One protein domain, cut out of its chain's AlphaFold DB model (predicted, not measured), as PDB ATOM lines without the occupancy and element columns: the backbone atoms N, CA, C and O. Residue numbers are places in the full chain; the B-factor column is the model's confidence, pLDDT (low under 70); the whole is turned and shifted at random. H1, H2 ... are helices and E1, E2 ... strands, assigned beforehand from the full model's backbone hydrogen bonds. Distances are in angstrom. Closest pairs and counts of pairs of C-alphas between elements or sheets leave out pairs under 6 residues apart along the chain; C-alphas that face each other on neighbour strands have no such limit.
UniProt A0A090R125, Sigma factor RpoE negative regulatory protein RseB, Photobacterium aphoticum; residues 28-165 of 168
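AT A GLANCE: This is residues 28 to 165 of the 168 residues of the protein "Sigma factor RpoE negative regulatory protein RseB" of Photobacterium aphoticum (UniProt A0A090R125). Look for two lobes bridged by one helix: a twisted sheet of six strands, E1 to E6, stands at one end of H1, and a smaller sheet, E7 to E9, at the other, with H3 beside H1 on the small sheet. From E6 the chain leads back through a stretch with no named element and the short H2 between the lobes. The printed part has 138 residues with three named helices and nine named strands, in the order H1, E1 to E6, H2, H3, E7 to E9; both sheets are antiparallel in chain order, and the class is mixed, helices and strands. The whole is compact, with a radius of gyration of the C-alphas of 16.5 A and spans of 45 by 40 by 35 A.

HOW THE PARTS SIT: Begin with H1, residues 29 to 42. It leads by a tight link into a meander, each strand the antiparallel neighbour of the one before: E1, residues 45 to 53, E2, 56 to 67, E3, 70 to 77, E4, 84 to 88, E5, 91 to 95, and E6, 102 to 105. Look along its hairpins for N 47 and O 62 at 2.8 A, N 63 and O 74 at 2.8 A, N 75 and O 85 at 2.9 A, N 86 and O 93 at 2.9 A, and N 92 and O 104 at 2.9 A. H1 stands up from this sheet, over E2; the closest C-alphas, of Ala 42 and Leu 66, are 6.6 A apart. H2, residues 115 to 118, only just touches H1, at its residues 37 to 40 alone, with 3 pairs of C-alphas within 8 A, the closest those of Asp 37 and Met 117, 6.3 A. H3, residues 121 to 127, touches H1 at a steep tilt of 38 degrees, opposite ways; the closest C-alphas, of His 34 and Ile 121, are 6.4 A apart. E7, residues 128 to 138, E8, 141 to 150, and E9, 161 to 164, form a second meander, with N 131 and O 147 at 2.8 A and N 144 and O 163 at 2.7 A; E7 bends by 80 degrees at residue 135. With H1 and H3 on one face, this sheet makes two layers; H1 runs across the strands, at 66 degrees to E8 on the local plane, with a height over the sheet of 9.2 A. E2 and E8, for instance, are apart. Every O i to N i+4 pair is within hydrogen-bond range in H1; H3 has 1 of 3, beside 3 of 4 O i to N i+3 pairs, and H2 is too short for an O i to N i+4 pair.

IN THESE COORDINATES: Find C-alpha 29 at (139.744, -0.362, 46.871); from there H1 runs 19.9 A to C-alpha 42. E1 measures 24.8 A, E2 34.9 A, E3 23.6 A, E7 24.1 A and E8 27.9 A. E9 ends at C-alpha 164, (148.305, 6.517, 40.857).

THE WHOLE: The C-alphas farthest apart, of Ser 28 and Gly 98, are 47.6 A from each other. The printed part has no cut and no long link. Mean pLDDT of the printed part is 89.1; residues 153 to 165, which include E9, are under 70.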
ATOM      1  N   SER A  28     136.440   3.178  47.603       92.19
ATOM      2  CA  SER A  28     136.791   1.816  48.011       92.19
ATOM      3  C   SER A  28     137.942   1.279  47.148       92.19
ATOM      4  O   SER A  28     138.175   1.750  46.034       92.19
ATOM      5  N   ALA A  29     138.666   0.269  47.641       93.00
ATOM      6  CA  ALA A  29     139.744  -0.362  46.871       93.00
ATOM      7  C   ALA A  29     139.247  -0.918  45.524       93.00
ATOM      8  O   ALA A  29     139.931  -0.794  44.514       93.00
ATOM      9  N   GLU A  30     138.035  -1.472  45.505       93.19
ATOM     10  CA  GLU A  30     137.361  -1.931  44.289       93.19
ATOM     11  C   GLU A  30     137.069  -0.780  43.322       93.19
ATOM     12  O   GLU A  30     137.391  -0.870  42.139       93.19
ATOM     13  N   ALA A  31     136.535   0.337  43.828       93.81
ATOM     14  CA  ALA A  31     136.269   1.517  43.011       93.81
ATOM     15  C   ALA A  31     137.558   2.085  42.396       93.81
ATOM     16  O   ALA A  31     137.559   2.445  41.222       93.81
ATOM     17  N   LEU A  32     138.669   2.106  43.144       93.69
ATOM     18  CA  LEU A  32     139.977   2.515  42.620       93.69
ATOM     19  C   LEU A  32     140.460   1.599  41.485       93.69
ATOM     20  O   LEU A  32     140.999   2.084  40.490       93.69
ATOM     21  N   LEU A  33     140.267   0.283  41.612       93.44
ATOM     22  CA  LEU A  33     140.637  -0.668  40.561       93.44
ATOM     23  C   LEU A  33     139.771  -0.492  39.307       93.44
ATOM     24  O   LEU A  33     140.312  -0.509  38.204       93.44
ATOM     25  N   HIS A  34     138.468  -0.250  39.462       93.69
ATOM     26  CA  HIS A  34     137.582   0.079  38.342       93.69
ATOM     27  C   HIS A  34     137.970   1.389  37.649       93.69
ATOM     28  O   HIS A  34     138.020   1.435  36.423       93.69
ATOM     29  N   GLN A  35     138.304   2.431  38.413       92.94
ATOM     30  CA  GLN A  35     138.781   3.701  37.858       92.94
ATOM     31  C   GLN A  35     140.094   3.526  37.085       92.94
ATOM     32  O   GLN A  35     140.259   4.093  36.008       92.94
ATOM     33  N   MET A  36     141.024   2.718  37.605       93.31
ATOM     34  CA  MET A  36     142.276   2.396  36.913       93.31
ATOM     35  C   MET A  36     142.023   1.638  35.605       93.31
ATOM     36  O   MET A  36     142.636   1.949  34.583       93.31
ATOM     37  N   ASP A  37     141.123   0.658  35.631       92.12
ATOM     38  CA  ASP A  37     140.729  -0.130  34.467       92.12
ATOM     39  C   ASP A  37     140.072   0.747  33.381       92.12
ATOM     40  O   ASP A  37     140.472   0.705  32.215       92.12
ATOM     41  N   GLU A  38     139.151   1.632  33.766       92.50
ATOM     42  CA  GLU A  38     138.535   2.614  32.870       92.50
ATOM     43  C   GLU A  38     139.567   3.584  32.281       92.50
ATOM     44  O   GLU A  38     139.645   3.742  31.059       92.50
ATOM     45  N   ALA A  39     140.423   4.173  33.121       93.12
ATOM     46  CA  ALA A  39     141.479   5.082  32.686       93.12
ATOM     47  C   ALA A  39     142.434   4.417  31.683       93.12
ATOM     48  O   ALA A  39     142.848   5.051  30.711       93.12
ATOM     49  N   SER A  40     142.740   3.129  31.878       91.44
ATOM     50  CA  SER A  40     143.628   2.373  30.989       91.44
ATOM     51  C   SER A  40     143.091   2.226  29.561       91.44
ATOM     52  O   SER A  40     143.902   2.121  28.639       91.44
ATOM     53  N   ARG A  41     141.760   2.258  29.381       90.12
ATOM     54  CA  ARG A  41     141.068   2.164  28.083       90.12
ATOM     55  C   ARG A  41     140.657   3.511  27.498       90.12
ATOM     56  O   ARG A  41     140.539   3.627  26.283       90.12
ATOM     57  N   ALA A  42     140.374   4.503  28.338       92.31
ATOM     58  CA  ALA A  42     139.792   5.769  27.893       92.31
ATOM     59  C   ALA A  42     140.841   6.847  27.593       92.31
ATOM     60  O   ALA A  42     140.637   7.685  26.715       92.31
ATOM     61  N   LEU A  43     141.959   6.857  28.324       93.94
ATOM     62  CA  LEU A  43     142.945   7.933  28.229       93.94
ATOM     63  C   LEU A  43     143.979   7.665  27.138       93.94
ATOM     64  O   LEU A  43     144.365   6.526  26.893       93.94
ATOM     65  N   SER A  44     144.501   8.734  26.538       95.75
ATOM     66  CA  SER A  44     145.708   8.657  25.710       95.75
ATOM     67  C   SER A  44     146.939   8.899  26.582       95.75
ATOM     68  O   SER A  44     147.008   9.911  27.278       95.75
ATOM     69  N   TYR A  45     147.896   7.973  26.580       95.44
ATOM     70  CA  TYR A  45     149.056   8.029  27.471       95.44
ATOM     71  C   TYR A  45     150.256   7.240  26.933       95.44
ATOM     72  O   TYR A  45     150.145   6.391  26.047       95.44
ATOM     73  N   GLU A  46     151.422   7.508  27.518       96.81
ATOM     74  CA  GLU A  46     152.657   6.759  27.302       96.81
ATOM     75  C   GLU A  46     153.166   6.224  28.649       96.81
ATOM     76  O   GLU A  46     153.302   6.974  29.613       96.81
ATOM     77  N   LEU A  47     153.465   4.925  28.711       95.62
ATOM     78  CA  LEU A  47     154.098   4.260  29.847       95.62
ATOM     79  C   LEU A  47     155.480   3.762  29.441       95.62
ATOM     80  O   LEU A  47     155.611   2.945  28.530       95.62
ATOM     81  N   SER A  48     156.505   4.193  30.167       95.88
ATOM     82  CA  SER A  48     157.840   3.598  30.104       95.88
ATOM     83  C   SER A  48     158.063   2.768  31.363       95.88
ATOM     84  O   SER A  48     157.997   3.300  32.469       95.88
ATOM     85  N   TYR A  49     158.285   1.466  31.210       95.38
ATOM     86  CA  TYR A  49     158.410   0.534  32.331       95.38
ATOM     87  C   TYR A  49     159.443  -0.550  32.035       95.38
ATOM     88  O   TYR A  49     159.893  -0.722  30.903       95.38
ATOM     89  N   ILE A  50     159.841  -1.281  33.073       95.19
ATOM     90  CA  ILE A  50     160.727  -2.435  32.949       95.19
ATOM     91  C   ILE A  50     159.955  -3.711  33.259       95.19
ATOM     92  O   ILE A  50     159.209  -3.786  34.233       95.19
ATOM     93  N   LEU A  51     160.161  -4.736  32.443       92.94
ATOM     94  CA  LEU A  51     159.727  -6.091  32.730       92.94
ATOM     95  C   LEU A  51     160.888  -6.843  33.370       92.94
ATOM     96  O   LEU A  51     161.920  -7.077  32.739       92.94
ATOM     97  N   ILE A  52     160.712  -7.223  34.632       91.88
ATOM     98  CA  ILE A  52     161.702  -7.992  35.384       91.88
ATOM     99  C   ILE A  52     161.371  -9.479  35.230       91.88
ATOM    100  O   ILE A  52     160.320  -9.944  35.667       91.88
ATOM    101  N   LYS A  53     162.282 -10.232  34.614       88.62
ATOM    102  CA  LYS A  53     162.262 -11.698  34.545       88.62
ATOM    103  C   LYS A  53     163.356 -12.258  35.454       88.62
ATOM    104  O   LYS A  53     164.234 -11.532  35.908       88.62
ATOM    105  N   LYS A  54     163.348 -13.577  35.683       89.38
ATOM    106  CA  LYS A  54     164.323 -14.256  36.561       89.38
ATOM    107  C   LYS A  54     165.788 -13.911  36.236       89.38
ATOM    108  O   LYS A  54     166.585 -13.759  37.152       89.38
ATOM    109  N   ASN A  55     166.120 -13.779  34.948       90.94
ATOM    110  CA  ASN A  55     167.496 -13.592  34.471       90.94
ATOM    111  C   ASN A  55     167.669 -12.363  33.555       90.94
ATOM    112  O   ASN A  55     168.730 -12.204  32.958       90.94
ATOM    113  N   SER A  56     166.642 -11.526  33.378       91.19
ATOM    114  CA  SER A  56     166.715 -10.374  32.471       91.19
ATOM    115  C   SER A  56     165.819  -9.225  32.920       91.19
ATOM    116  O   SER A  56     164.821  -9.423  33.613       91.19
ATOM    117  N   ILE A  57     166.190  -8.017  32.502       94.81
ATOM    118  CA  ILE A  57     165.382  -6.806  32.636       94.81
ATOM    119  C   ILE A  57     165.167  -6.264  31.228       94.81
ATOM    120  O   ILE A  57     166.129  -6.006  30.506       94.81
ATOM    121  N   GLU A  58     163.908  -6.111  30.838       94.75
ATOM    122  CA  GLU A  58     163.518  -5.643  29.510       94.75
ATOM    123  C   GLU A  58     162.837  -4.275  29.638       94.75
ATOM    124  O   GLU A  58     161.720  -4.207  30.151       94.75
ATOM    125  N   PRO A  59     163.485  -3.176  29.219       96.69
ATOM    126  CA  PRO A  59     162.833  -1.877  29.160       96.69
ATOM    127  C   PRO A  59     161.855  -1.832  27.984       96.69
ATOM    128  O   PRO A  59     162.181  -2.215  26.857       96.69
ATOM    129  N   LEU A  60     160.650  -1.350  28.259       97.19
ATOM    130  CA  LEU A  60     159.525  -1.311  27.340       97.19
ATOM    131  C   LEU A  60     158.914   0.086  27.334       97.19
ATOM    132  O   LEU A  60     158.878   0.775  28.356       97.19
ATOM    133  N   ARG A  61     158.369   0.468  26.182       97.75
ATOM    134  CA  ARG A  61     157.490   1.628  26.059       97.75
ATOM    135  C   ARG A  61     156.163   1.194  25.470       97.75
ATOM    136  O   ARG A  61     156.142   0.581  24.408       97.75
ATOM    137  N   TYR A  62     155.081   1.527  26.157       97.38
ATOM    138  CA  TYR A  62     153.715   1.310  25.714       97.38
ATOM    139  C   TYR A  62     153.025   2.654  25.499       97.38
ATOM    140  O   TYR A  62     153.109   3.537  26.346       97.38
ATOM    141  N   ARG A  63     152.346   2.808  24.370       97.25
ATOM    142  CA  ARG A  63     151.517   3.966  24.043       97.25
ATOM    143  C   ARG A  63     150.108   3.486  23.801       97.25
ATOM    144  O   ARG A  63     149.925   2.473  23.133       97.25
ATOM    145  N   HIS A  64     149.150   4.237  24.311       96.56
ATOM    146  CA  HIS A  64     147.735   4.012  24.092       96.56
ATOM    147  C   HIS A  64     147.090   5.323  23.652       96.56
ATOM    148  O   HIS A  64     147.416   6.382  24.192       96.56
ATOM    149  N   ALA A  65     146.188   5.249  22.683       96.44
ATOM    150  CA  ALA A  65     145.355   6.354  22.248       96.44
ATOM    151  C   ALA A  65     143.968   5.841  21.852       96.44
ATOM    152  O   ALA A  65     143.822   4.728  21.349       96.44
ATOM    153  N   LEU A  66     142.959   6.677  22.070       94.50
ATOM    154  CA  LEU A  66     141.591   6.440  21.626       94.50
ATOM    155  C   LEU A  66     141.216   7.566  20.665       94.50
ATOM    156  O   LEU A  66     141.097   8.719  21.080       94.50
ATOM    157  N   GLU A  67     141.051   7.243  19.385       93.44
ATOM    158  CA  GLU A  67     140.747   8.216  18.335       93.44
ATOM    159  C   GLU A  67     139.554   7.723  17.514       93.44
ATOM    160  O   GLU A  67     139.534   6.585  17.061       93.44
ATOM    161  N   ASN A  68     138.525   8.561  17.352       91.88
ATOM    162  CA  ASN A  68     137.294   8.227  16.618       91.88
ATOM    163  C   ASN A  68     136.597   6.925  17.076       91.88
ATOM    164  O   ASN A  68     135.910   6.275  16.294       91.88
ATOM    165  N   GLY A  69     136.751   6.554  18.352       89.62
ATOM    166  CA  GLY A  69     136.204   5.310  18.906       89.62
ATOM    167  C   GLY A  69     137.046   4.063  18.618       89.62
ATOM    168  O   GLY A  69     136.668   2.974  19.041       89.62
ATOM    169  N   GLU A  70     138.191   4.209  17.952       93.06
ATOM    170  CA  GLU A  70     139.145   3.135  17.700       93.06
ATOM    171  C   GLU A  70     140.345   3.226  18.645       93.06
ATOM    172  O   GLU A  70     140.914   4.294  18.891       93.06
ATOM    173  N   THR A  71     140.739   2.072  19.183       93.88
ATOM    174  CA  THR A  71     141.907   1.940  20.053       93.88
ATOM    175  C   THR A  71     143.168   1.784  19.214       93.88
ATOM    176  O   THR A  71     143.290   0.862  18.407       93.88
ATOM    177  N   TYR A  72     144.137   2.653  19.463       96.31
ATOM    178  CA  TYR A  72     145.478   2.582  18.911       96.31
ATOM    179  C   TYR A  72     146.456   2.282  20.035       96.31
ATOM    180  O   TYR A  72     146.454   2.950  21.070       96.31
ATOM    181  N   ALA A  73     147.314   1.286  19.840       96.69
ATOM    182  CA  ALA A  73     148.347   0.984  20.815       96.69
ATOM    183  C   ALA A  73     149.668   0.598  20.158       96.69
ATOM    184  O   ALA A  73     149.704   0.024  19.071       96.69
ATOM    185  N   HIS A  74     150.773   0.913  20.824       97.56
ATOM    186  CA  HIS A  74     152.117   0.594  20.347       97.56
ATOM    187  C   HIS A  74     152.992   0.177  21.513       97.56
ATOM    188  O   HIS A  74     153.191   0.947  22.450       97.56
ATOM    189  N   LEU A  75     153.518  -1.040  21.455       97.75
ATOM    190  CA  LEU A  75     154.488  -1.551  22.409       97.75
ATOM    191  C   LEU A  75     155.827  -1.771  21.713       97.75
ATOM    192  O   LEU A  75     155.892  -2.489  20.720       97.75
ATOM    193  N   VAL A  76     156.893  -1.197  22.266       97.50
ATOM    194  CA  VAL A  76     158.262  -1.303  21.744       97.50
ATOM    195  C   VAL A  76     159.190  -1.840  22.821       97.50
ATOM    196  O   VAL A  76     159.185  -1.350  23.954       97.50
ATOM    197  N   TYR A  77     160.028  -2.803  22.444       96.69
ATOM    198  CA  TYR A  77     161.176  -3.223  23.242       96.69
ATOM    199  C   TYR A  77     162.322  -2.232  23.020       96.69
ATOM    200  O   TYR A  77     162.769  -2.032  21.893       96.69
ATOM    201  N   LEU A  78     162.795  -1.591  24.091       96.69
ATOM    202  CA  LEU A  78     163.805  -0.528  24.008       96.69
ATOM    203  C   LEU A  78     165.250  -1.052  24.001       96.69
ATOM    204  O   LEU A  78     166.182  -0.273  23.819       96.69
ATOM    205  N   SER A  79     165.434  -2.359  24.194       93.44
ATOM    206  CA  SER A  79     166.739  -3.023  24.209       93.44
ATOM    207  C   SER A  79     166.729  -4.281  23.352       93.44
ATOM    208  O   SER A  79     165.740  -5.013  23.319       93.44
ATOM    209  N   GLY A  80     167.878  -4.583  22.744       92.00
ATOM    210  CA  GLY A  80     168.058  -5.764  21.901       92.00
ATOM    211  C   GLY A  80     167.588  -5.541  20.458       92.00
ATOM    212  O   GLY A  80     167.580  -4.404  19.986       92.00
ATOM    213  N   PRO A  81     167.250  -6.620  19.731       93.31
ATOM    214  CA  PRO A  81     166.715  -6.521  18.377       93.31
ATOM    215  C   PRO A  81     165.411  -5.701  18.350       93.31
ATOM    216  O   PRO A  81     164.619  -5.809  19.289       93.31
ATOM    217  N   PRO A  82     165.162  -4.906  17.293       92.38
ATOM    218  CA  PRO A  82     163.986  -4.042  17.215       92.38
ATOM    219  C   PRO A  82     162.712  -4.882  17.134       92.38
ATOM    220  O   PRO A  82     162.414  -5.458  16.093       92.38
ATOM    221  N   ARG A  83     161.975  -4.964  18.244       95.94
ATOM    222  CA  ARG A  83     160.708  -5.695  18.356       95.94
ATOM    223  C   ARG A  83     159.596  -4.732  18.719       95.94
ATOM    224  O   ARG A  83     159.739  -3.950  19.666       95.94
ATOM    225  N   GLU A  84     158.481  -4.828  18.016       97.00
ATOM    226  CA  GLU A  84     157.312  -4.005  18.291       97.00
ATOM    227  C   GLU A  84     155.997  -4.720  17.990       97.00
ATOM    228  O   GLU A  84     155.919  -5.652  17.189       97.00
ATOM    229  N   VAL A  85     154.953  -4.271  18.679       97.50
ATOM    230  CA  VAL A  85     153.581  -4.727  18.496       97.50
ATOM    231  C   VAL A  85     152.702  -3.496  18.347       97.50
ATOM    232  O   VAL A  85     152.763  -2.586  19.176       97.50
ATOM    233  N   ILE A  86     151.911  -3.451  17.280       97.25
ATOM    234  CA  ILE A  86     151.052  -2.315  16.943       97.25
ATOM    235  C   ILE A  86     149.609  -2.803  16.876       97.25
ATOM    236  O   ILE A  86     149.312  -3.734  16.133       97.25
ATOM    237  N   GLN A  87     148.717  -2.159  17.620       96.38
ATOM    238  CA  GLN A  87     147.276  -2.369  17.556       96.38
ATOM    239  C   GLN A  87     146.599  -1.187  16.858       96.38
ATOM    240  O   GLN A  87     146.872  -0.031  17.189       96.38
ATOM    241  N   ARG A  88     145.702  -1.490  15.916       95.75
ATOM    242  CA  ARG A  88     144.813  -0.536  15.238       95.75
ATOM    243  C   ARG A  88     143.402  -1.112  15.237       95.75
ATOM    244  O   ARG A  88     143.119  -2.042  14.486       95.75
ATOM    245  N   GLY A  89     142.543  -0.611  16.118       94.12
ATOM    246  CA  GLY A  89     141.208  -1.163  16.326       94.12
ATOM    247  C   GLY A  89     141.269  -2.650  16.694       94.12
ATOM    248  O   GLY A  89     141.802  -3.020  17.746       94.12
ATOM    249  N   ASN A  90     140.750  -3.488  15.796       94.50
ATOM    250  CA  ASN A  90     140.693  -4.944  15.949       94.50
ATOM    251  C   ASN A  90     141.842  -5.682  15.249       94.50
ATOM    252  O   ASN A  90     141.807  -6.899  15.149       94.50
ATOM    253  N   GLU A  91     142.870  -4.988  14.772       96.38
ATOM    254  CA  GLU A  91     144.040  -5.627  14.172       96.38
ATOM    255  C   GLU A  91     145.271  -5.436  15.053       96.38
ATOM    256  O   GLU A  91     145.596  -4.316  15.454       96.38
ATOM    257  N   VAL A  92     146.010  -6.518  15.301       97.31
ATOM    258  CA  VAL A  92     147.297  -6.478  16.005       97.31
ATOM    259  C   VAL A  92     148.385  -7.021  15.095       97.31
ATOM    260  O   VAL A  92     148.343  -8.179  14.685       97.31
ATOM    261  N   SER A  93     149.370  -6.184  14.789       97.31
ATOM    262  CA  SER A  93     150.518  -6.514  13.945       97.31
ATOM    263  C   SER A  93     151.773  -6.708  14.789       97.31
ATOM    264  O   SER A  93     152.060  -5.899  15.675       97.31
ATOM    265  N   TYR A  94     152.521  -7.768  14.501       97.38
ATOM    266  CA  TYR A  94     153.739  -8.145  15.214       97.38
ATOM    267  C   TYR A  94     154.946  -8.004  14.292       97.38
ATOM    268  O   TYR A  94     154.957  -8.545  13.185       97.38
ATOM    269  N   PHE A  95     155.971  -7.305  14.772       96.94
ATOM    270  CA  PHE A  95     157.225  -7.089  14.064       96.94
ATOM    271  C   PHE A  95     158.368  -7.590  14.943       96.94
ATOM    272  O   PHE A  95     158.649  -7.038  16.010       96.94
ATOM    273  N   GLU A  96     159.018  -8.665  14.505       94.94
ATOM    274  CA  GLU A  96     160.127  -9.285  15.221       94.94
ATOM    275  C   GLU A  96     161.242  -9.668  14.238       94.94
ATOM    276  O   GLU A  96     160.959 -10.265  13.198       94.94
ATOM    277  N   PRO A  97     162.516  -9.355  14.527       94.19
ATOM    278  CA  PRO A  97     163.610  -9.690  13.629       94.19
ATOM    279  C   PRO A  97     163.754 -11.204  13.476       94.19
ATOM    280  O   PRO A  97     163.831 -11.930  14.464       94.19
ATOM    281  N   GLY A  98     163.839 -11.670  12.229       93.81
ATOM    282  CA  GLY A  98     163.930 -13.096  11.903       93.81
ATOM    283  C   GLY A  98     162.580 -13.791  11.702       93.81
ATOM    284  O   GLY A  98     162.569 -14.980  11.395       93.81
ATOM    285  N   LEU A  99     161.467 -13.066  11.835       94.00
ATOM    286  CA  LEU A  99     160.130 -13.525  11.473       94.00
ATOM    287  C   LEU A  99     159.521 -12.567  10.448       94.00
ATOM    288  O   LEU A  99     159.713 -11.353  10.531       94.00
ATOM    289  N   ASP A 100     158.766 -13.116   9.500       96.38
ATOM    290  CA  ASP A 100     157.962 -12.288   8.609       96.38
ATOM    291  C   ASP A 100     156.851 -11.609   9.425       96.38
ATOM    292  O   ASP A 100     156.177 -12.285  10.212       96.38
ATOM    293  N   PRO A 101     156.646 -10.286   9.276       96.56
ATOM    294  CA  PRO A 101     155.581  -9.588   9.978       96.56
ATOM    295  C   PRO A 101     154.217 -10.195   9.670       96.56
ATOM    296  O   PRO A 101     153.904 -10.506   8.519       96.56
ATOM    297  N   PHE A 102     153.384 -10.318  10.697       96.25
ATOM    298  CA  PHE A 102     152.034 -10.849  10.559       96.25
ATOM    299  C   PHE A 102     151.034 -10.037  11.380       96.25
ATOM    300  O   PHE A 102     151.381  -9.410  12.386       96.25
ATOM    301  N   THR A 103     149.776 -10.084  10.950       97.00
ATOM    302  CA  THR A 103     148.651  -9.395  11.585       97.00
ATOM    303  C   THR A 103     147.595 -10.413  11.992       97.00
ATOM    304  O   THR A 103     147.317 -11.359  11.257       97.00
ATOM    305  N   ILE A 104     147.021 -10.225  13.177       96.00
ATOM    306  CA  ILE A 104     145.937 -11.042  13.723       96.00
ATOM    307  C   ILE A 104     144.714 -10.146  13.920       96.00
ATOM    308  O   ILE A 104     144.850  -9.040  14.446       96.00
ATOM    309  N   ASP A 105     143.535 -10.647  13.550       95.88
ATOM    310  CA  ASP A 105     142.243 -10.057  13.913       95.88
ATOM    311  C   ASP A 105     141.939 -10.363  15.391       95.88
ATOM    312  O   ASP A 105     141.613 -11.489  15.774       95.88
ATOM    313  N   SER A 106     142.192  -9.382  16.251       89.50
ATOM    314  CA  SER A 106     142.018  -9.432  17.698       89.50
ATOM    315  C   SER A 106     141.940  -8.014  18.260       89.50
ATOM    316  O   SER A 106     142.780  -7.167  17.976       89.50
ATOM    317  N   ASN A 107     141.003  -7.772  19.175       83.12
ATOM    318  CA  ASN A 107     140.961  -6.535  19.962       83.12
ATOM    319  C   ASN A 107     141.884  -6.566  21.199       83.12
ATOM    320  O   ASN A 107     141.936  -5.602  21.964       83.12
ATOM    321  N   LYS A 108     142.602  -7.676  21.421       85.06
ATOM    322  CA  LYS A 108     143.513  -7.876  22.554       85.06
ATOM    323  C   LYS A 108     144.943  -8.079  22.071       85.06
ATOM    324  O   LYS A 108     145.254  -9.069  21.405       85.06
ATOM    325  N   MET A 109     145.834  -7.187  22.497       89.44
ATOM    326  CA  MET A 109     147.266  -7.301  22.245       89.44
ATOM    327  C   MET A 109     147.931  -8.352  23.156       89.44
ATOM    328  O   MET A 109     147.931  -8.262  24.395       89.44
ATOM    329  N   VAL A 110     148.588  -9.338  22.540       88.56
ATOM    330  CA  VAL A 110     149.382 -10.355  23.243       88.56
ATOM    331  C   VAL A 110     150.822  -9.861  23.393       88.56
ATOM    332  O   VAL A 110     151.736 -10.260  22.684       88.56
ATOM    333  N   ALA A 111     151.012  -8.949  24.342       90.81
ATOM    334  CA  ALA A 111     152.309  -8.373  24.699       90.81
ATOM    335  C   ALA A 111     152.454  -8.275  26.235       90.81
ATOM    336  O   ALA A 111     151.444  -8.458  26.935       90.81
ATOM    337  N   PRO A 112     153.655  -8.014  26.791       91.12
ATOM    338  CA  PRO A 112     153.888  -7.991  28.239       91.12
ATOM    339  C   PRO A 112     153.350  -6.716  28.918       91.12
ATOM    340  O   PRO A 112     154.092  -5.974  29.549       91.12
ATOM    341  N   LEU A 113     152.047  -6.466  28.791       91.94
ATOM    342  CA  LEU A 113     151.358  -5.353  29.442       91.94
ATOM    343  C   LEU A 113     151.159  -5.610  30.942       91.94
ATOM    344  O   LEU A 113     151.040  -6.774  31.344       91.94
ATOM    345  N   PRO A 114     151.032  -4.544  31.754       89.12
ATOM    346  CA  PRO A 114     150.562  -4.648  33.129       89.12
ATOM    347  C   PRO A 114     149.298  -5.526  33.224       89.12
ATOM    348  O   PRO A 114     148.332  -5.261  32.506       89.12
ATOM    349  N   PRO A 115     149.265  -6.557  34.094       84.38
ATOM    350  CA  PRO A 115     148.167  -7.528  34.136       84.38
ATOM    351  C   PRO A 115     146.777  -6.912  34.317       84.38
ATOM    352  O   PRO A 115     145.804  -7.409  33.751       84.38
ATOM    353  N   ILE A 116     146.689  -5.803  35.056       82.69
ATOM    354  CA  ILE A 116     145.418  -5.119  35.302       82.69
ATOM    355  C   ILE A 116     144.735  -4.670  34.004       82.69
ATOM    356  O   ILE A 116     143.526  -4.781  33.894       82.69
ATOM    357  N   MET A 117     145.499  -4.296  32.972       86.12
ATOM    358  CA  MET A 117     144.953  -3.848  31.683       86.12
ATOM    359  C   MET A 117     144.242  -4.960  30.898       86.12
ATOM    360  O   MET A 117     143.641  -4.702  29.859       86.12
ATOM    361  N   LYS A 118     144.365  -6.218  31.338       83.88
ATOM    362  CA  LYS A 118     143.769  -7.388  30.680       83.88
ATOM    363  C   LYS A 118     142.725  -8.094  31.543       83.88
ATOM    364  O   LYS A 118     142.239  -9.146  31.132       83.88
ATOM    365  N   THR A 119     142.432  -7.567  32.728       86.50
ATOM    366  CA  THR A 119     141.636  -8.253  33.751       86.50
ATOM    367  C   THR A 119     140.284  -7.572  33.920       86.50
ATOM    368  O   THR A 119     140.228  -6.353  34.019       86.50
ATOM    369  N   ASP A 120     139.206  -8.352  33.999       90.81
ATOM    370  CA  ASP A 120     137.902  -7.855  34.439       90.81
ATOM    371  C   ASP A 120     137.880  -7.789  35.976       90.81
ATOM    372  O   ASP A 120     138.007  -8.805  36.663       90.81
ATOM    373  N   ILE A 121     137.757  -6.576  36.520       92.50
ATOM    374  CA  ILE A 121     137.786  -6.334  37.968       92.50
ATOM    375  C   ILE A 121     136.557  -6.926  38.666       92.50
ATOM    376  O   ILE A 121     136.692  -7.441  39.776       92.50
ATOM    377  N   SER A 122     135.389  -6.921  38.017       92.62
ATOM    378  CA  SER A 122     134.161  -7.489  38.582       92.62
ATOM    379  C   SER A 122     134.231  -9.013  38.650       92.62
ATOM    380  O   SER A 122     133.826  -9.604  39.651       92.62
ATOM    381  N   GLU A 123     134.797  -9.659  37.629       92.38
ATOM    382  CA  GLU A 123     135.064 -11.102  37.677       92.38
ATOM    383  C   GLU A 123     136.098 -11.433  38.766       92.38
ATOM    384  O   GLU A 123     135.913 -12.359  39.561       92.38
ATOM    385  N   LEU A 124     137.168 -10.634  38.854       91.12
ATOM    386  CA  LEU A 124     138.233 -10.819  39.837       91.12
ATOM    387  C   LEU A 124     137.722 -10.684  41.281       91.12
ATOM    388  O   LEU A 124     138.128 -11.467  42.143       91.12
ATOM    389  N   ALA A 125     136.795  -9.755  41.533       92.19
ATOM    390  CA  ALA A 125     136.157  -9.541  42.833       92.19
ATOM    391  C   ALA A 125     135.394 -10.777  43.340       92.19
ATOM    392  O   ALA A 125     135.191 -10.933  44.546       92.19
ATOM    393  N   GLY A 126     135.001 -11.698  42.452       92.56
ATOM    394  CA  GLY A 126     134.418 -12.984  42.834       92.56
ATOM    395  C   GLY A 126     135.392 -13.850  43.638       92.56
ATOM    396  O   GLY A 126     135.005 -14.427  44.657       92.56
ATOM    397  N   TYR A 127     136.669 -13.865  43.247       91.38
ATOM    398  CA  TYR A 127     137.688 -14.795  43.752       91.38
ATOM    399  C   TYR A 127     138.752 -14.147  44.650       91.38
ATOM    400  O   TYR A 127     139.484 -14.861  45.340       91.38
ATOM    401  N   TYR A 128     138.849 -12.817  44.651       92.88
ATOM    402  CA  TYR A 128     139.863 -12.060  45.383       92.88
ATOM    403  C   TYR A 128     139.241 -10.963  46.248       92.88
ATOM    404  O   TYR A 128     138.212 -10.388  45.904       92.88
ATOM    405  N   ASP A 129     139.903 -10.664  47.361       92.94
ATOM    406  CA  ASP A 129     139.649  -9.504  48.204       92.94
ATOM    407  C   ASP A 129     140.592  -8.358  47.823       92.94
ATOM    408  O   ASP A 129     141.802  -8.548  47.635       92.94
ATOM    409  N   PHE A 130     140.042  -7.145  47.753       93.88
ATOM    410  CA  PHE A 130     140.792  -5.918  47.493       93.88
ATOM    411  C   PHE A 130     141.008  -5.152  48.797       93.88
ATOM    412  O   PHE A 130     140.087  -4.571  49.368       93.88
ATOM    413  N   ILE A 131     142.246  -5.154  49.281       93.81
ATOM    414  CA  ILE A 131     142.617  -4.594  50.579       93.81
ATOM    415  C   ILE A 131     143.381  -3.291  50.352       93.81
ATOM    416  O   ILE A 131     144.470  -3.285  49.775       93.81
ATOM    417  N   ALA A 132     142.828  -2.175  50.828       93.69
ATOM    418  CA  ALA A 132     143.517  -0.889  50.813       93.69
ATOM    419  C   ALA A 132     144.694  -0.899  51.803       93.69
ATOM    420  O   ALA A 132     144.509  -1.122  52.998       93.69
ATOM    421  N   MET A 133     145.899  -0.620  51.309       93.81
ATOM    422  CA  MET A 133     147.145  -0.637  52.088       93.81
ATOM    423  C   MET A 133     147.672   0.771  52.413       93.81
ATOM    424  O   MET A 133     148.697   0.903  53.078       93.81
ATOM    425  N   GLY A 134     146.986   1.826  51.960       90.69
ATOM    426  CA  GLY A 134     147.355   3.221  52.215       90.69
ATOM    427  C   GLY A 134     147.836   3.941  50.956       90.69
ATOM    428  O   GLY A 134     147.284   3.728  49.879       90.69
ATOM    429  N   ARG A 135     148.831   4.823  51.109       91.25
ATOM    430  CA  ARG A 135     149.428   5.614  50.023       91.25
ATOM    431  C   ARG A 135     150.939   5.392  49.956       91.25
ATOM    432  O   ARG A 135     151.582   5.215  50.987       91.25
ATOM    433  N   ALA A 136     151.493   5.448  48.755       94.00
ATOM    434  CA  ALA A 136     152.917   5.381  48.455       94.00
ATOM    435  C   ALA A 136     153.285   6.440  47.407       94.00
ATOM    436  O   ALA A 136     152.466   7.286  47.040       94.00
ATOM    437  N   ARG A 137     154.531   6.410  46.934       94.00
ATOM    438  CA  ARG A 137     155.005   7.275  45.858       94.00
ATOM    439  C   ARG A 137     155.786   6.447  44.852       94.00
ATOM    440  O   ARG A 137     156.799   5.867  45.217       94.00
ATOM    441  N   GLU A 138     155.346   6.457  43.600       93.31
ATOM    442  CA  GLU A 138     155.916   5.647  42.522       93.31
ATOM    443  C   GLU A 138     156.048   6.481  41.255       93.31
ATOM    444  O   GLU A 138     155.206   7.330  40.973       93.31
ATOM    445  N   ALA A 139     157.142   6.291  40.514       92.31
ATOM    446  CA  ALA A 139     157.463   7.099  39.331       92.31
ATOM    447  C   ALA A 139     157.374   8.630  39.574       92.31
ATOM    448  O   ALA A 139     157.094   9.408  38.668       92.31
ATOM    449  N   GLY A 140     157.607   9.072  40.817       93.75
ATOM    450  CA  GLY A 140     157.519  10.478  41.223       93.75
ATOM    451  C   GLY A 140     156.117  10.970  41.607       93.75
ATOM    452  O   GLY A 140     156.031  12.076  42.146       93.75
ATOM    453  N   VAL A 141     155.073  10.153  41.438       93.50
ATOM    454  CA  VAL A 141     153.647  10.485  41.621       93.50
ATOM    455  C   VAL A 141     153.102   9.833  42.907       93.50
ATOM    456  O   VAL A 141     153.532   8.730  43.252       93.50
ATOM    457  N   PRO A 142     152.208  10.492  43.674       94.69
ATOM    458  CA  PRO A 142     151.498   9.837  44.774       94.69
ATOM    459  C   PRO A 142     150.602   8.706  44.251       94.69
ATOM    460  O   PRO A 142     149.929   8.873  43.241       94.69
ATOM    461  N   CYS A 143     150.561   7.576  44.954       93.88
ATOM    462  CA  CYS A 143     149.803   6.385  44.565       93.88
ATOM    463  C   CYS A 143     148.988   5.836  45.743       93.88
ATOM    464  O   CYS A 143     149.494   5.784  46.860       93.88
ATOM    465  N   ASP A 144     147.759   5.381  45.512       93.44
ATOM    466  CA  ASP A 144     147.050   4.471  46.407       93.44
ATOM    467  C   ASP A 144     147.566   3.036  46.220       93.44
ATOM    468  O   ASP A 144     147.794   2.553  45.110       93.44
ATOM    469  N   VAL A 145     147.775   2.338  47.334       93.81
ATOM    470  CA  VAL A 145     148.299   0.969  47.334       93.81
ATOM    471  C   VAL A 145     147.151   0.010  47.599       93.81
ATOM    472  O   VAL A 145     146.516   0.085  48.656       93.81
ATOM    473  N   VAL A 146     146.902  -0.910  46.668       93.75
ATOM    474  CA  VAL A 146     145.866  -1.938  46.807       93.75
ATOM    475  C   VAL A 146     146.503  -3.317  46.708       93.75
ATOM    476  O   VAL A 146     147.169  -3.666  45.731       93.75
ATOM    477  N   ARG A 147     146.285  -4.128  47.741       92.38
ATOM    478  CA  ARG A 147     146.650  -5.541  47.742       92.38
ATOM    479  C   ARG A 147     145.469  -6.359  47.238       92.38
ATOM    480  O   ARG A 147     144.378  -6.265  47.787       92.38
ATOM    481  N   ILE A 148     145.719  -7.198  46.240       92.12
ATOM    482  CA  ILE A 148     144.756  -8.166  45.713       92.12
ATOM    483  C   ILE A 148     145.115  -9.527  46.317       92.12
ATOM    484  O   ILE A 148     146.206 -10.042  46.077       92.12
ATOM    485  N   ALA A 149     144.250 -10.081  47.165       91.12
ATOM    486  CA  ALA A 149     144.508 -11.326  47.888       91.12
ATOM    487  C   ALA A 149     143.456 -12.384  47.536       91.12
ATOM    488  O   ALA A 149     142.281 -12.051  47.475       91.12
ATOM    489  N   PRO A 150     143.838 -13.642  47.275       91.88
ATOM    490  CA  PRO A 150     142.861 -14.677  46.967       91.88
ATOM    491  C   PRO A 150     141.987 -14.977  48.186       91.88
ATOM    492  O   PRO A 150     142.506 -15.078  49.298       91.88
ATOM    493  N   LYS A 151     140.684 -15.174  47.967       90.62
ATOM    494  CA  LYS A 151     139.748 -15.601  49.022       90.62
ATOM    495  C   LYS A 151     140.012 -17.039  49.467       90.62
ATOM    496  O   LYS A 151     139.917 -17.352  50.650       90.62
ATOM    497  N   ASP A 152     140.417 -17.889  48.522       84.94
ATOM    498  CA  ASP A 152     140.717 -19.299  48.756       84.94
ATOM    499  C   ASP A 152     142.201 -19.621  48.535       84.94
ATOM    500  O   ASP A 152     142.818 -19.204  47.554       84.94
ATOM    501  N   ALA A 153     142.760 -20.483  49.391       64.50
ATOM    502  CA  ALA A 153     144.172 -20.894  49.382       64.50
ATOM    503  C   ALA A 153     144.638 -21.670  48.127       64.50
ATOM    504  O   ALA A 153     145.782 -22.121  48.068       64.50
ATOM    505  N   ARG A 154     143.763 -21.867  47.131       63.72
ATOM    506  CA  ARG A 154     144.092 -22.513  45.845       63.72
ATOM    507  C   ARG A 154     144.542 -21.524  44.773       63.72
ATOM    508  O   ARG A 154     145.130 -21.952  43.784       63.72
ATOM    509  N   ALA A 155     144.270 -20.233  44.948       57.91
ATOM    510  CA  ALA A 155     144.704 -19.213  44.008       57.91
ATOM    511  C   ALA A 155     146.124 -18.732  44.352       57.91
ATOM    512  O   ALA A 155     146.473 -18.500  45.510       57.91
ATOM    513  N   ILE A 156     146.965 -18.624  43.323       50.34
ATOM    514  CA  ILE A 156     148.335 -18.116  43.441       50.34
ATOM    515  C   ILE A 156     148.240 -16.637  43.849       50.34
ATOM    516  O   ILE A 156     147.498 -15.898  43.204       50.34
ATOM    517  N   PRO A 157     148.964 -16.164  44.880       44.47
ATOM    518  CA  PRO A 157     148.943 -14.753  45.242       44.47
ATOM    519  C   PRO A 157     149.514 -13.916  44.088       44.47
ATOM    520  O   PRO A 157     150.707 -13.982  43.795       44.47
ATOM    521  N   THR A 158     148.663 -13.141  43.420       46.94
ATOM    522  CA  THR A 158     149.066 -12.171  42.396       46.94
ATOM    523  C   THR A 158     149.357 -10.800  43.006       46.94
ATOM    524  O   THR A 158     148.836 -10.430  44.051       46.94
ATOM    525  N   CYS A 159     150.283 -10.095  42.359       44.69
ATOM    526  CA  CYS A 159     151.049  -8.941  42.820       44.69
ATOM    527  C   CYS A 159     150.273  -7.797  43.508       44.69
ATOM    528  O   CYS A 159     149.108  -7.533  43.229       44.69
ATOM    529  N   CYS A 160     150.998  -7.046  44.346       42.12
ATOM    530  CA  CYS A 160     150.587  -5.732  44.845       42.12
ATOM    531  C   CYS A 160     150.413  -4.763  43.658       42.12
ATOM    532  O   CYS A 160     151.343  -4.610  42.864       42.12
ATOM    533  N   GLY A 161     149.242  -4.138  43.521       48.28
ATOM    534  CA  GLY A 161     148.977  -3.112  42.514       48.28
ATOM    535  C   GLY A 161     149.207  -1.722  43.104       48.28
ATOM    536  O   GLY A 161     148.681  -1.400  44.170       48.28
ATOM    537  N   LEU A 162     150.001  -0.899  42.423       46.38
ATOM    538  CA  LEU A 162     150.183   0.515  42.748       46.38
ATOM    539  C   LEU A 162     149.296   1.324  41.800       46.38
ATOM    540  O   LEU A 162     149.480   1.263  40.588       46.38
ATOM    541  N   ILE A 163     148.318   2.040  42.351       48.19
ATOM    542  CA  ILE A 163     147.355   2.853  41.603       48.19
ATOM    543  C   ILE A 163     147.779   4.310  41.766       48.19
ATOM    544  O   ILE A 163     147.852   4.759  42.904       48.19
ATOM    545  N   PRO A 164     148.070   5.082  40.709       40.59
ATOM    546  CA  PRO A 164     148.305   6.517  40.857       40.59
ATOM    547  C   PRO A 164     147.112   7.177  41.561       40.59
ATOM    548  O   PRO A 164     145.966   6.957  41.173       40.59
ATOM    549  N   ALA A 165     147.368   7.970  42.600       36.75
ATOM    550  CA  ALA A 165     146.340   8.753  43.262       36.75
ATOM    551  C   ALA A 165     145.938   9.847  42.275       36.75
ATOM    552  O   ALA A 165     146.721  10.758  41.997       36.75
TER     553      ALA A 165